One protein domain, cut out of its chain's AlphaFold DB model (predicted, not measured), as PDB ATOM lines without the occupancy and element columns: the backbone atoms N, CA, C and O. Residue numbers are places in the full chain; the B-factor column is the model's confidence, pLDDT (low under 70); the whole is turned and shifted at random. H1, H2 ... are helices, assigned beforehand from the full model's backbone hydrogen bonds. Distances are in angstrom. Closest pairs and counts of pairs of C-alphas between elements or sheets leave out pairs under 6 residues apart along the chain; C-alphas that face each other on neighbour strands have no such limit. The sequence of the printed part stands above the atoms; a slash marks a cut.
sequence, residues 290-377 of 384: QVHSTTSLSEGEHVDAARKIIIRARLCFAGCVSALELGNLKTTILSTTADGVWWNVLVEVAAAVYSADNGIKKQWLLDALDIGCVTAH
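What this domain is: This is residues 290 to 377 of the 384 residues of an uncharacterized protein of Aegilops tauschii subsp. strangulata (UniProt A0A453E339). Two long helices, H1 and H4, lie side by side and run the same way, and a third long helix, H5, folds back from H4 in a hairpin that opens like a V. The short helices H2 and H3 lie between H1 and H5, on the other side from H4. The printed part has 88 residues with five named helices, H1 to H5 in chain order, and no named strand; its class is all helix. It is compact, with a radius of gyration of the C-alphas of 12.5 A, and rounded, spanning 33 by 29 by 21 A.

Where its parts are: H1, residues 299 to 317, is 27.0 A long and begins at C-alpha 299 (-44.025, -32.691, 46.208). H5, residues 358 to 376, is also 27.0 A long and ends at C-alpha 376 (-32.745, -47.498, 32.476). H4, residues 341 to 354, is 20.3 A long. H2 is residues 323 to 327, 6.6 A, and H3 is residues 330 to 335, 8.1 A.

How they stand to each other: H1 touches H4 at a shallow tilt of 17 degrees, the same way; their closest C-alphas, of Phe 317 and Ala 352, are 4.4 A apart. H4 and H5 form a helical hairpin, opposite ways at a shallow tilt of 29 degrees; H4 touches H5 with residues 353 to 354 alone, closest at the C-alphas of Val 353 and Lys 361, 6.1 A. H3 touches H5, closest at the C-alphas of Leu 334 and Ala 368, 6.6 A. H2 touches H1, closest at the C-alphas of Cys 316 and Ala 323, 5.9 A. H1 and H5 are apart. In H1, H2, H3, H4 and H5 every O i to N i+4 pair is within hydrogen-bond range.

The domain as a whole: The C-alphas farthest apart, of Cys 320 and His 377, are 37.4 A apart. The printed part has no cut, and the four links between helices are tight. Mean pLDDT of the printed part is 76.0; residues 290 to 300, 335, 337 to 339 and 371 to 377 are under 70.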
ATOM      1  N   GLN A 290     -58.630 -43.248  45.242       69.88
ATOM      2  CA  GLN A 290     -58.153 -43.087  43.866       69.88
ATOM      3  C   GLN A 290     -56.896 -42.218  43.832       69.88
ATOM      4  O   GLN A 290     -56.822 -41.139  44.425       69.88
ATOM      5  N   VAL A 291     -55.891 -42.736  43.136       60.84
ATOM      6  CA  VAL A 291     -54.668 -42.019  42.805       60.84
ATOM      7  C   VAL A 291     -54.805 -41.669  41.336       60.84
ATOM      8  O   VAL A 291     -54.849 -42.562  40.490       60.84
ATOM      9  N   HIS A 292     -54.957 -40.383  41.033       58.59
ATOM     10  CA  HIS A 292     -54.966 -39.929  39.651       58.59
ATOM     11  C   HIS A 292     -53.529 -39.970  39.132       58.59
ATOM     12  O   HIS A 292     -52.652 -39.289  39.655       58.59
ATOM     13  N   SER A 293     -53.279 -40.817  38.135       49.50
ATOM     14  CA  SER A 293     -51.977 -40.928  37.485       49.50
ATOM     15  C   SER A 293     -51.720 -39.682  36.639       49.50
ATOM     16  O   SER A 293     -52.184 -39.592  35.504       49.50
ATOM     17  N   THR A 294     -50.978 -38.716  37.172       47.03
ATOM     18  CA  THR A 294     -50.387 -37.634  36.378       47.03
ATOM     19  C   THR A 294     -48.869 -37.756  36.415       47.03
ATOM     20  O   THR A 294     -48.256 -37.968  37.455       47.03
ATOM     21  N   THR A 295     -48.246 -37.645  35.244       47.59
ATOM     22  CA  THR A 295     -46.797 -37.783  35.006       47.59
ATOM     23  C   THR A 295     -45.946 -36.655  35.606       47.59
ATOM     24  O   THR A 295     -44.733 -36.648  35.433       47.59
ATOM     25  N   SER A 296     -46.555 -35.702  36.317       52.06
ATOM     26  CA  SER A 296     -45.867 -34.633  37.045       52.06
ATOM     27  C   SER A 296     -46.646 -34.299  38.320       52.06
ATOM     28  O   SER A 296     -47.559 -33.475  38.291       52.06
ATOM     29  N   LEU A 297     -46.318 -34.974  39.420       58.84
ATOM     30  CA  LEU A 297     -46.859 -34.672  40.746       58.84
ATOM     31  C   LEU A 297     -45.988 -33.596  41.405       58.84
ATOM     32  O   LEU A 297     -44.760 -33.680  41.368       58.84
ATOM     33  N   SER A 298     -46.606 -32.590  42.018       60.84
ATOM     34  CA  SER A 298     -45.915 -31.719  42.976       60.84
ATOM     35  C   SER A 298     -45.491 -32.512  44.222       60.84
ATOM     36  O   SER A 298     -46.036 -33.579  44.503       60.84
ATOM     37  N   GLU A 299     -44.546 -31.996  45.014       61.88
ATOM     38  CA  GLU A 299     -44.025 -32.691  46.208       61.88
ATOM     39  C   GLU A 299     -45.139 -33.071  47.211       61.88
ATOM     40  O   GLU A 299     -45.137 -34.168  47.771       61.88
ATOM     41  N   GLY A 300     -46.162 -32.220  47.368       60.66
ATOM     42  CA  GLY A 300     -47.335 -32.512  48.202       60.66
ATOM     43  C   GLY A 300     -48.264 -33.587  47.620       60.66
ATOM     44  O   GLY A 300     -48.777 -34.428  48.360       60.66
ATOM     45  N   GLU A 301     -48.451 -33.607  46.300       72.56
ATOM     46  CA  GLU A 301     -49.232 -34.643  45.608       72.56
ATOM     47  C   GLU A 301     -48.498 -35.993  45.597       72.56
ATOM     48  O   GLU A 301     -49.135 -37.044  45.639       72.56
ATOM     49  N   HIS A 302     -47.162 -35.972  45.615       76.06
ATOM     50  CA  HIS A 302     -46.320 -37.161  45.706       76.06
ATOM     51  C   HIS A 302     -46.479 -37.875  47.058       76.06
ATOM     52  O   HIS A 302     -46.669 -39.094  47.106       76.06
ATOM     53  N   VAL A 303     -46.477 -37.123  48.165       79.62
ATOM     54  CA  VAL A 303     -46.703 -37.674  49.515       79.62
ATOM     55  C   VAL A 303     -48.138 -38.188  49.676       79.62
ATOM     56  O   VAL A 303     -48.346 -39.252  50.265       79.62
ATOM     57  N   ASP A 304     -49.134 -37.485  49.128       82.06
ATOM     58  CA  ASP A 304     -50.527 -37.948  49.160       82.06
ATOM     59  C   ASP A 304     -50.732 -39.234  48.344       82.06
ATOM     60  O   ASP A 304     -51.378 -40.176  48.817       82.06
ATOM     61  N   ALA A 305     -50.125 -39.321  47.154       83.12
ATOM     62  CA  ALA A 305     -50.132 -40.530  46.337       83.12
ATOM     63  C   ALA A 305     -49.471 -41.705  47.075       83.12
ATOM     64  O   ALA A 305     -50.080 -42.772  47.181       83.12
ATOM     65  N   ALA A 306     -48.284 -41.500  47.657       85.69
ATOM     66  CA  ALA A 306     -47.589 -42.514  48.449       85.69
ATOM     67  C   ALA A 306     -48.460 -43.031  49.603       85.69
ATOM     68  O   ALA A 306     -48.659 -44.239  49.744       85.69
ATOM     69  N   ARG A 307     -49.061 -42.125  50.385       89.62
ATOM     70  CA  ARG A 307     -49.975 -42.467  51.483       89.62
ATOM     71  C   ARG A 307     -51.148 -43.319  51.002       89.62
ATOM     72  O   ARG A 307     -51.423 -44.364  51.590       89.62
ATOM     73  N   LYS A 308     -51.841 -42.898  49.938       88.50
ATOM     74  CA  LYS A 308     -52.984 -43.636  49.375       88.50
ATOM     75  C   LYS A 308     -52.577 -45.025  48.881       88.50
ATOM     76  O   LYS A 308     -53.316 -45.982  49.116       88.50
ATOM     77  N   ILE A 309     -51.407 -45.156  48.250       87.44
ATOM     78  CA  ILE A 309     -50.878 -46.452  47.798       87.44
ATOM     79  C   ILE A 309     -50.554 -47.352  48.994       87.44
ATOM     80  O   ILE A 309     -50.977 -48.506  48.992       87.44
ATOM     81  N   ILE A 310     -49.890 -46.839  50.037       89.56
ATOM     82  CA  ILE A 310     -49.596 -47.601  51.265       89.56
ATOM     83  C   ILE A 310     -50.893 -48.096  51.911       89.56
ATOM     84  O   ILE A 310     -51.007 -49.270  52.266       89.56
ATOM     85  N   ILE A 311     -51.907 -47.232  52.021       89.81
ATOM     86  CA  ILE A 311     -53.219 -47.619  52.552       89.81
ATOM     87  C   ILE A 311     -53.826 -48.748  51.706       89.81
ATOM     88  O   ILE A 311     -54.224 -49.770  52.262       89.81
ATOM     89  N   ARG A 312     -53.856 -48.613  50.373       87.69
ATOM     90  CA  ARG A 312     -54.366 -49.663  49.471       87.69
ATOM     91  C   ARG A 312     -53.592 -50.971  49.601       87.69
ATOM     92  O   ARG A 312     -54.209 -52.032  49.631       87.69
ATOM     93  N   ALA A 313     -52.266 -50.909  49.704       88.50
ATOM     94  CA  ALA A 313     -51.421 -52.084  49.876       88.50
ATOM     95  C   ALA A 313     -51.767 -52.825  51.173       88.50
ATOM     96  O   ALA A 313     -52.014 -54.029  51.151       88.50
ATOM     97  N   ARG A 314     -51.921 -52.101  52.286       90.62
ATOM     98  CA  ARG A 314     -52.326 -52.685  53.574       90.62
ATOM     99  C   ARG A 314     -53.747 -53.249  53.561       90.62
ATOM    100  O   ARG A 314     -53.986 -54.299  54.155       90.62
ATOM    101  N   LEU A 315     -54.682 -52.605  52.861       88.19
ATOM    102  CA  LEU A 315     -56.037 -53.135  52.664       88.19
ATOM    103  C   LEU A 315     -56.041 -54.414  51.811       88.19
ATOM    104  O   LEU A 315     -56.778 -55.350  52.118       88.19
ATOM    105  N   CYS A 316     -55.200 -54.474  50.777       86.56
ATOM    106  CA  CYS A 316     -55.004 -55.669  49.958       86.56
ATOM    107  C   CYS A 316     -54.378 -56.809  50.771       86.56
ATOM    108  O   CYS A 316     -54.856 -57.937  50.704       86.56
ATOM    109  N   PHE A 317     -53.352 -56.521  51.575       86.00
ATOM    110  CA  PHE A 317     -52.729 -57.502  52.468       86.00
ATOM    111  C   PHE A 317     -53.730 -58.075  53.484       86.00
ATOM    112  O   PHE A 317     -53.712 -59.266  53.779       86.00
ATOM    113  N   ALA A 318     -54.656 -57.248  53.977       85.56
ATOM    114  CA  ALA A 318     -55.748 -57.681  54.849       85.56
ATOM    115  C   ALA A 318     -56.861 -58.472  54.124       85.56
ATOM    116  O   ALA A 318     -57.804 -58.923  54.776       85.56
ATOM    117  N   GLY A 319     -56.780 -58.635  52.799       81.75
ATOM    118  CA  GLY A 319     -57.767 -59.351  51.985       81.75
ATOM    119  C   GLY A 319     -59.055 -58.571  51.703       81.75
ATOM    120  O   GLY A 319     -60.032 -59.159  51.247       81.75
ATOM    121  N   CYS A 320     -59.086 -57.263  51.974       80.44
ATOM    122  CA  CYS A 320     -60.275 -56.424  51.776       80.44
ATOM    123  C   CYS A 320     -60.387 -55.847  50.362       80.44
ATOM    124  O   CYS A 320     -61.458 -55.394  49.967       80.44
ATOM    125  N   VAL A 321     -59.277 -55.819  49.628       77.50
ATOM    126  CA  VAL A 321     -59.160 -55.249  48.283       77.50
ATOM    127  C   VAL A 321     -58.436 -56.253  47.392       77.50
ATOM    128  O   VAL A 321     -57.519 -56.936  47.848       77.50
ATOM    129  N   SER A 322     -58.830 -56.353  46.121       78.25
ATOM    130  CA  SER A 322     -58.156 -57.241  45.172       78.25
ATOM    131  C   SER A 322     -56.748 -56.743  44.844       78.25
ATOM    132  O   SER A 322     -56.546 -55.568  44.538       78.25
ATOM    133  N   ALA A 323     -55.775 -57.655  44.781       76.19
ATOM    134  CA  ALA A 323     -54.421 -57.342  44.310       76.19
ATOM    135  C   ALA A 323     -54.387 -56.845  42.847       76.19
ATOM    136  O   ALA A 323     -53.400 -56.244  42.417       76.19
ATOM    137  N   LEU A 324     -55.469 -57.054  42.086       73.94
ATOM    138  CA  LEU A 324     -55.652 -56.475  40.753       73.94
ATOM    139  C   LEU A 324     -55.845 -54.951  40.802       73.94
ATOM    140  O   LEU A 324     -55.388 -54.263  39.895       73.94
ATOM    141  N   GLU A 325     -56.442 -54.401  41.865       73.94
ATOM    142  CA  GLU A 325     -56.630 -52.950  42.011       73.94
ATOM    143  C   GLU A 325     -55.309 -52.212  42.256       73.94
ATOM    144  O   GLU A 325     -55.137 -51.085  41.790       73.94
ATOM    145  N   LEU A 326     -54.348 -52.859  42.929       77.50
ATOM    146  CA  LEU A 326     -52.962 -52.380  42.976       77.50
ATOM    147  C   LEU A 326     -52.321 -52.425  41.583       77.50
ATOM    148  O   LEU A 326     -51.489 -51.581  41.259       77.50
ATOM    149  N   GLY A 327     -52.725 -53.389  40.750       73.88
ATOM    150  CA  GLY A 327     -52.277 -53.532  39.366       73.88
ATOM    151  C   GLY A 327     -52.533 -52.283  38.520       73.88
ATOM    152  O   GLY A 327     -51.672 -51.896  37.735       73.88
ATOM    153  N   ASN A 328     -53.653 -51.598  38.750       77.31
ATOM    154  CA  ASN A 328     -53.999 -50.355  38.049       77.31
ATOM    155  C   ASN A 328     -53.052 -49.189  38.380       77.31
ATOM    156  O   ASN A 328     -53.008 -48.210  37.646       77.31
ATOM    157  N   LEU A 329     -52.296 -49.292  39.476       76.62
ATOM    158  CA  LEU A 329     -51.341 -48.281  39.925       76.62
ATOM    159  C   LEU A 329     -49.891 -48.639  39.570       76.62
ATOM    160  O   LEU A 329     -48.988 -47.877  39.902       76.62
ATOM    161  N   LYS A 330     -49.651 -49.775  38.893       77.81
ATOM    162  CA  LYS A 330     -48.307 -50.275  38.548       77.81
ATOM    163  C   LYS A 330     -47.446 -49.245  37.852       77.81
ATOM    164  O   LYS A 330     -46.292 -49.087  38.223       77.81
ATOM    165  N   THR A 331     -48.001 -48.553  36.861       72.19
ATOM    166  CA  THR A 331     -47.270 -47.540  36.099       72.19
ATOM    167  C   THR A 331     -46.782 -46.443  37.032       72.19
ATOM    168  O   THR A 331     -45.584 -46.233  37.102       72.19
ATOM    169  N   THR A 332     -47.666 -45.851  37.839       75.56
ATOM    170  CA  THR A 332     -47.310 -44.832  38.838       75.56
ATOM    171  C   THR A 332     -46.320 -45.353  39.886       75.56
ATOM    172  O   THR A 332     -45.387 -44.643  40.241       75.56
ATOM    173  N   ILE A 333     -46.489 -46.589  40.368       79.62
ATOM    174  CA  ILE A 333     -45.604 -47.218  41.364       79.62
ATOM    175  C   ILE A 333     -44.202 -47.468  40.798       79.62
ATOM    176  O   ILE A 333     -43.220 -47.271  41.503       79.62
ATOM    177  N   LEU A 334     -44.090 -47.905  39.548       74.06
ATOM    178  CA  LEU A 334     -42.827 -48.356  38.962       74.06
ATOM    179  C   LEU A 334     -42.113 -47.268  38.145       74.06
ATOM    180  O   LEU A 334     -40.920 -47.398  37.897       74.06
ATOM    181  N   SER A 335     -42.809 -46.201  37.732       69.56
ATOM    182  CA  SER A 335     -42.227 -45.087  36.965       69.56
ATOM    183  C   SER A 335     -41.543 -44.021  37.820       69.56
ATOM    184  O   SER A 335     -40.862 -43.153  37.284       69.56
ATOM    185  N   THR A 336     -41.778 -44.032  39.128       71.38
ATOM    186  CA  THR A 336     -41.268 -43.019  40.057       71.38
ATOM    187  C   THR A 336     -39.922 -43.460  40.622       71.38
ATOM    188  O   THR A 336     -39.701 -44.649  40.866       71.38
ATOM    189  N   THR A 337     -39.006 -42.511  40.819       66.38
ATOM    190  CA  THR A 337     -37.684 -42.790  41.385       66.38
ATOM    191  C   THR A 337     -37.816 -43.448  42.755       66.38
ATOM    192  O   THR A 337     -38.644 -43.064  43.574       66.38
ATOM    193  N   ALA A 338     -37.018 -44.487  43.002       61.81
ATOM    194  CA  ALA A 338     -37.025 -45.218  44.267       61.81
ATOM    195  C   ALA A 338     -36.209 -44.477  45.345       61.81
ATOM    196  O   ALA A 338     -35.259 -45.027  45.899       61.81
ATOM    197  N   ASP A 339     -36.540 -43.214  45.611       67.06
ATOM    198  CA  ASP A 339     -35.904 -42.385  46.629       67.06
ATOM    199  C   ASP A 339     -36.826 -42.142  47.832       67.06
ATOM    200  O   ASP A 339     -38.044 -42.004  47.702       67.06
ATOM    201  N   GLY A 340     -36.224 -42.145  49.030       73.25
ATOM    202  CA  GLY A 340     -36.895 -41.893  50.310       73.25
ATOM    203  C   GLY A 340     -38.233 -42.623  50.437       73.25
ATOM    204  O   GLY A 340     -38.278 -43.852  50.511       73.25
ATOM    205  N   VAL A 341     -39.313 -41.834  50.404       78.56
ATOM    206  CA  VAL A 341     -40.706 -42.265  50.572       78.56
ATOM    207  C   VAL A 341     -41.110 -43.411  49.648       78.56
ATOM    208  O   VAL A 341     -41.830 -44.324  50.062       78.56
ATOM    209  N   TRP A 342     -40.649 -43.391  48.397       82.69
ATOM    210  CA  TRP A 342     -41.129 -44.326  47.385       82.69
ATOM    211  C   TRP A 342     -40.588 -45.747  47.569       82.69
ATOM    212  O   TRP A 342     -41.251 -46.724  47.218       82.69
ATOM    213  N   TRP A 343     -39.427 -45.887  48.213       82.12
ATOM    214  CA  TRP A 343     -38.911 -47.199  48.601       82.12
ATOM    215  C   TRP A 343     -39.871 -47.918  49.555       82.12
ATOM    216  O   TRP A 343     -40.172 -49.097  49.379       82.12
ATOM    217  N   ASN A 344     -40.427 -47.197  50.530       83.81
ATOM    218  CA  ASN A 344     -41.372 -47.777  51.479       83.81
ATOM    219  C   ASN A 344     -42.738 -48.081  50.853       83.81
ATOM    220  O   ASN A 344     -43.359 -49.081  51.213       83.81
ATOM    221  N   VAL A 345     -43.163 -47.305  49.850       85.56
ATOM    222  CA  VAL A 345     -44.321 -47.658  49.014       85.56
ATOM    223  C   VAL A 345     -44.103 -49.022  48.347       85.56
ATOM    224  O   VAL A 345     -44.979 -49.885  48.420       85.56
ATOM    225  N   LEU A 346     -42.927 -49.255  47.752       85.69
ATOM    226  CA  LEU A 346     -42.589 -50.535  47.120       85.69
ATOM    227  C   LEU A 346     -42.569 -51.696  48.122       85.69
ATOM    228  O   LEU A 346     -43.065 -52.773  47.797       85.69
ATOM    229  N   VAL A 347     -42.047 -51.488  49.335       86.50
ATOM    230  CA  VAL A 347     -42.025 -52.512  50.398       86.50
ATOM    231  C   VAL A 347     -43.442 -52.945  50.787       86.50
ATOM    232  O   VAL A 347     -43.727 -54.143  50.846       86.50
ATOM    233  N   GLU A 348     -44.350 -51.994  51.007       88.81
ATOM    234  CA  GLU A 348     -45.743 -52.281  51.375       88.81
ATOM    235  C   GLU A 348     -46.498 -52.978  50.231       88.81
ATOM    236  O   GLU A 348     -47.217 -53.956  50.453       88.81
ATOM    237  N   VAL A 349     -46.291 -52.536  48.984       87.69
ATOM    238  CA  VAL A 349     -46.870 -53.184  47.795       87.69
ATOM    239  C   VAL A 349     -46.322 -54.603  47.623       87.69
ATOM    240  O   VAL A 349     -47.094 -55.527  47.360       87.69
ATOM    241  N   ALA A 350     -45.019 -54.813  47.817       86.19
ATOM    242  CA  ALA A 350     -44.403 -56.133  47.743       86.19
ATOM    243  C   ALA A 350     -44.973 -57.082  48.805       86.19
ATOM    244  O   ALA A 350     -45.273 -58.234  48.487       86.19
ATOM    245  N   ALA A 351     -45.192 -56.604  50.034       86.94
ATOM    246  CA  ALA A 351     -45.843 -57.383  51.085       86.94
ATOM    247  C   ALA A 351     -47.275 -57.790  50.691       86.94
ATOM    248  O   ALA A 351     -47.646 -58.957  50.829       86.94
ATOM    249  N   ALA A 352     -48.057 -56.867  50.121       87.25
ATOM    250  CA  ALA A 352     -49.414 -57.139  49.645       87.25
ATOM    251  C   ALA A 352     -49.454 -58.145  48.476       87.25
ATOM    252  O   ALA A 352     -50.275 -59.066  48.454       87.25
ATOM    253  N   VAL A 353     -48.540 -58.019  47.510       86.12
ATOM    254  CA  VAL A 353     -48.427 -58.946  46.369       86.12
ATOM    255  C   VAL A 353     -47.892 -60.310  46.811       86.12
ATOM    256  O   VAL A 353     -48.292 -61.339  46.264       86.12
ATOM    257  N   TYR A 354     -47.035 -60.362  47.835       84.19
ATOM    258  CA  TYR A 354     -46.543 -61.618  48.398       84.19
ATOM    259  C   TYR A 354     -47.674 -62.486  48.971       84.19
ATOM    260  O   TYR A 354     -47.621 -63.714  48.865       84.19
ATOM    261  N   SER A 355     -48.733 -61.875  49.504       80.06
ATOM    262  CA  SER A 355     -49.941 -62.593  49.933       80.06
ATOM    263  C   SER A 355     -50.881 -63.015  48.791       80.06
ATOM    264  O   SER A 355     -51.822 -63.760  49.043       80.06
ATOM    265  N   ALA A 356     -50.640 -62.588  47.547       82.38
ATOM    266  CA  ALA A 356     -51.512 -62.870  46.404       82.38
ATOM    267  C   ALA A 356     -51.188 -64.197  45.683       82.38
ATOM    268  O   ALA A 356     -50.167 -64.854  45.931       82.38
ATOM    269  N   ASP A 357     -52.048 -64.570  44.733       84.00
ATOM    270  CA  ASP A 357     -51.875 -65.754  43.888       84.00
ATOM    271  C   ASP A 357     -50.585 -65.711  43.055       84.00
ATOM    272  O   ASP A 357     -50.125 -64.658  42.604       84.00
ATOM    273  N   ASN A 358     -50.029 -66.893  42.761       84.00
ATOM    274  CA  ASN A 358     -48.784 -67.029  41.996       84.00
ATOM    275  C   ASN A 358     -48.843 -66.390  40.597       84.00
ATOM    276  O   ASN A 358     -47.824 -65.900  40.112       84.00
ATOM    277  N   GLY A 359     -50.019 -66.356  39.961       83.38
ATOM    278  CA  GLY A 359     -50.206 -65.670  38.679       83.38
ATOM    279  C   GLY A 359     -49.996 -64.157  38.790       83.38
ATOM    280  O   GLY A 359     -49.264 -63.574  37.992       83.38
ATOM    281  N   ILE A 360     -50.563 -63.537  39.830       82.00
ATOM    282  CA  ILE A 360     -50.440 -62.097  40.095       82.00
ATOM    283  C   ILE A 360     -48.986 -61.748  40.421       82.00
ATOM    284  O   ILE A 360     -48.444 -60.807  39.843       82.00
ATOM    285  N   LYS A 361     -48.319 -62.551  41.260       84.81
ATOM    286  CA  LYS A 361     -46.888 -62.394  41.573       84.81
ATOM    287  C   LYS A 361     -46.018 -62.390  40.318       84.81
ATOM    288  O   LYS A 361     -45.194 -61.497  40.143       84.81
ATOM    289  N   LYS A 362     -46.223 -63.370  39.431       83.94
ATOM    290  CA  LYS A 362     -45.473 -63.477  38.174       83.94
ATOM    291  C   LYS A 362     -45.704 -62.258  37.281       83.94
ATOM    292  O   LYS A 362     -44.742 -61.740  36.729       83.94
ATOM    293  N   GLN A 363     -46.945 -61.783  37.175       84.62
ATOM    294  CA  GLN A 363     -47.257 -60.603  36.371       84.62
ATOM    295  C   GLN A 363     -46.583 -59.340  36.922       84.62
ATOM    296  O   GLN A 363     -45.992 -58.590  36.160       84.62
ATOM    297  N   TRP A 364     -46.617 -59.121  38.240       86.00
ATOM    298  CA  TRP A 364     -45.921 -57.993  38.871       86.00
ATOM    299  C   TRP A 364     -44.407 -58.016  38.636       86.00
ATOM    300  O   TRP A 364     -43.826 -56.967  38.384       86.00
ATOM    301  N   LEU A 365     -43.777 -59.195  38.677       83.19
ATOM    302  CA  LEU A 365     -42.352 -59.344  38.366       83.19
ATOM    303  C   LEU A 365     -42.040 -59.012  36.902       83.19
ATOM    304  O   LEU A 365     -41.057 -58.327  36.637       83.19
ATOM    305  N   LEU A 366     -42.863 -59.485  35.961       83.12
ATOM    306  CA  LEU A 366     -42.685 -59.194  34.536       83.12
ATOM    307  C   LEU A 366     -42.858 -57.700  34.243       83.12
ATOM    308  O   LEU A 366     -42.005 -57.122  33.578       83.12
ATOM    309  N   ASP A 367     -43.896 -57.068  34.792       81.19
ATOM    310  CA  ASP A 367     -44.156 -55.638  34.583       81.19
ATOM    311  C   ASP A 367     -43.059 -54.760  35.212       81.19
ATOM    312  O   ASP A 367     -42.670 -53.746  34.638       81.19
ATOM    313  N   ALA A 368     -42.521 -55.156  36.372       80.62
ATOM    314  CA  ALA A 368     -41.395 -54.466  37.003       80.62
ATOM    315  C   ALA A 368     -40.113 -54.554  36.165       80.62
ATOM    316  O   ALA A 368     -39.380 -53.570  36.070       80.62
ATOM    317  N   LEU A 369     -39.848 -55.710  35.545       78.19
ATOM    318  CA  LEU A 369     -38.722 -55.873  34.624       78.19
ATOM    319  C   LEU A 369     -38.908 -55.028  33.363       78.19
ATOM    320  O   LEU A 369     -37.976 -54.342  32.965       78.19
ATOM    321  N   ASP A 370     -40.101 -55.036  32.768       74.75
ATOM    322  CA  ASP A 370     -40.389 -54.285  31.542       74.75
ATOM    323  C   ASP A 370     -40.241 -52.769  31.764       74.75
ATOM    324  O   ASP A 370     -39.461 -52.094  31.092       74.75
ATOM    325  N   ILE A 371     -40.882 -52.236  32.810       69.88
ATOM    326  CA  ILE A 371     -40.817 -50.806  33.148       69.88
ATOM    327  C   ILE A 371     -39.406 -50.406  33.620       69.88
ATOM    328  O   ILE A 371     -38.896 -49.347  33.240       69.88
ATOM    329  N   GLY A 372     -38.735 -51.259  34.401       61.50
ATOM    330  CA  GLY A 372     -37.358 -51.038  34.854       61.50
ATOM    331  C   GLY A 372     -36.334 -51.030  33.711       61.50
ATOM    332  O   GLY A 372     -35.406 -50.222  33.709       61.50
ATOM    333  N   CYS A 373     -36.513 -51.882  32.699       56.75
ATOM    334  CA  CYS A 373     -35.652 -51.919  31.518       56.75
ATOM    335  C   CYS A 373     -35.856 -50.702  30.600       56.75
ATOM    336  O   CYS A 373     -34.874 -50.167  30.084       56.75
ATOM    337  N   VAL A 374     -37.094 -50.225  30.432       55.06
ATOM    338  CA  VAL A 374     -37.405 -49.041  29.605       55.06
ATOM    339  C   VAL A 374     -36.873 -47.745  30.233       55.06
ATOM    340  O   VAL A 374     -36.396 -46.858  29.530       55.06
ATOM    341  N   THR A 375     -36.909 -47.634  31.563       50.81
ATOM    342  CA  THR A 375     -36.445 -46.440  32.297       50.81
ATOM    343  C   THR A 375     -34.922 -46.349  32.424       50.81
ATOM    344  O   THR A 375     -34.380 -45.244  32.432       50.81
ATOM    345  N   ALA A 376     -34.209 -47.481  32.460       45.28
ATOM    346  CA  ALA A 376     -32.745 -47.498  32.476       45.28
ATOM    347  C   ALA A 376     -32.127 -47.152  31.109       45.28
ATOM    348  O   ALA A 376     -31.008 -46.636  31.056       45.28
ATOM    349  N   HIS A 377     -32.812 -47.457  30.003       42.41
ATOM    350  CA  HIS A 377     -32.331 -47.236  28.637       42.41
ATOM    351  C   HIS A 377     -33.420 -46.541  27.804       42.41
ATOM    352  O   HIS A 377     -34.129 -47.211  27.053       42.41
TER     353      HIS A 377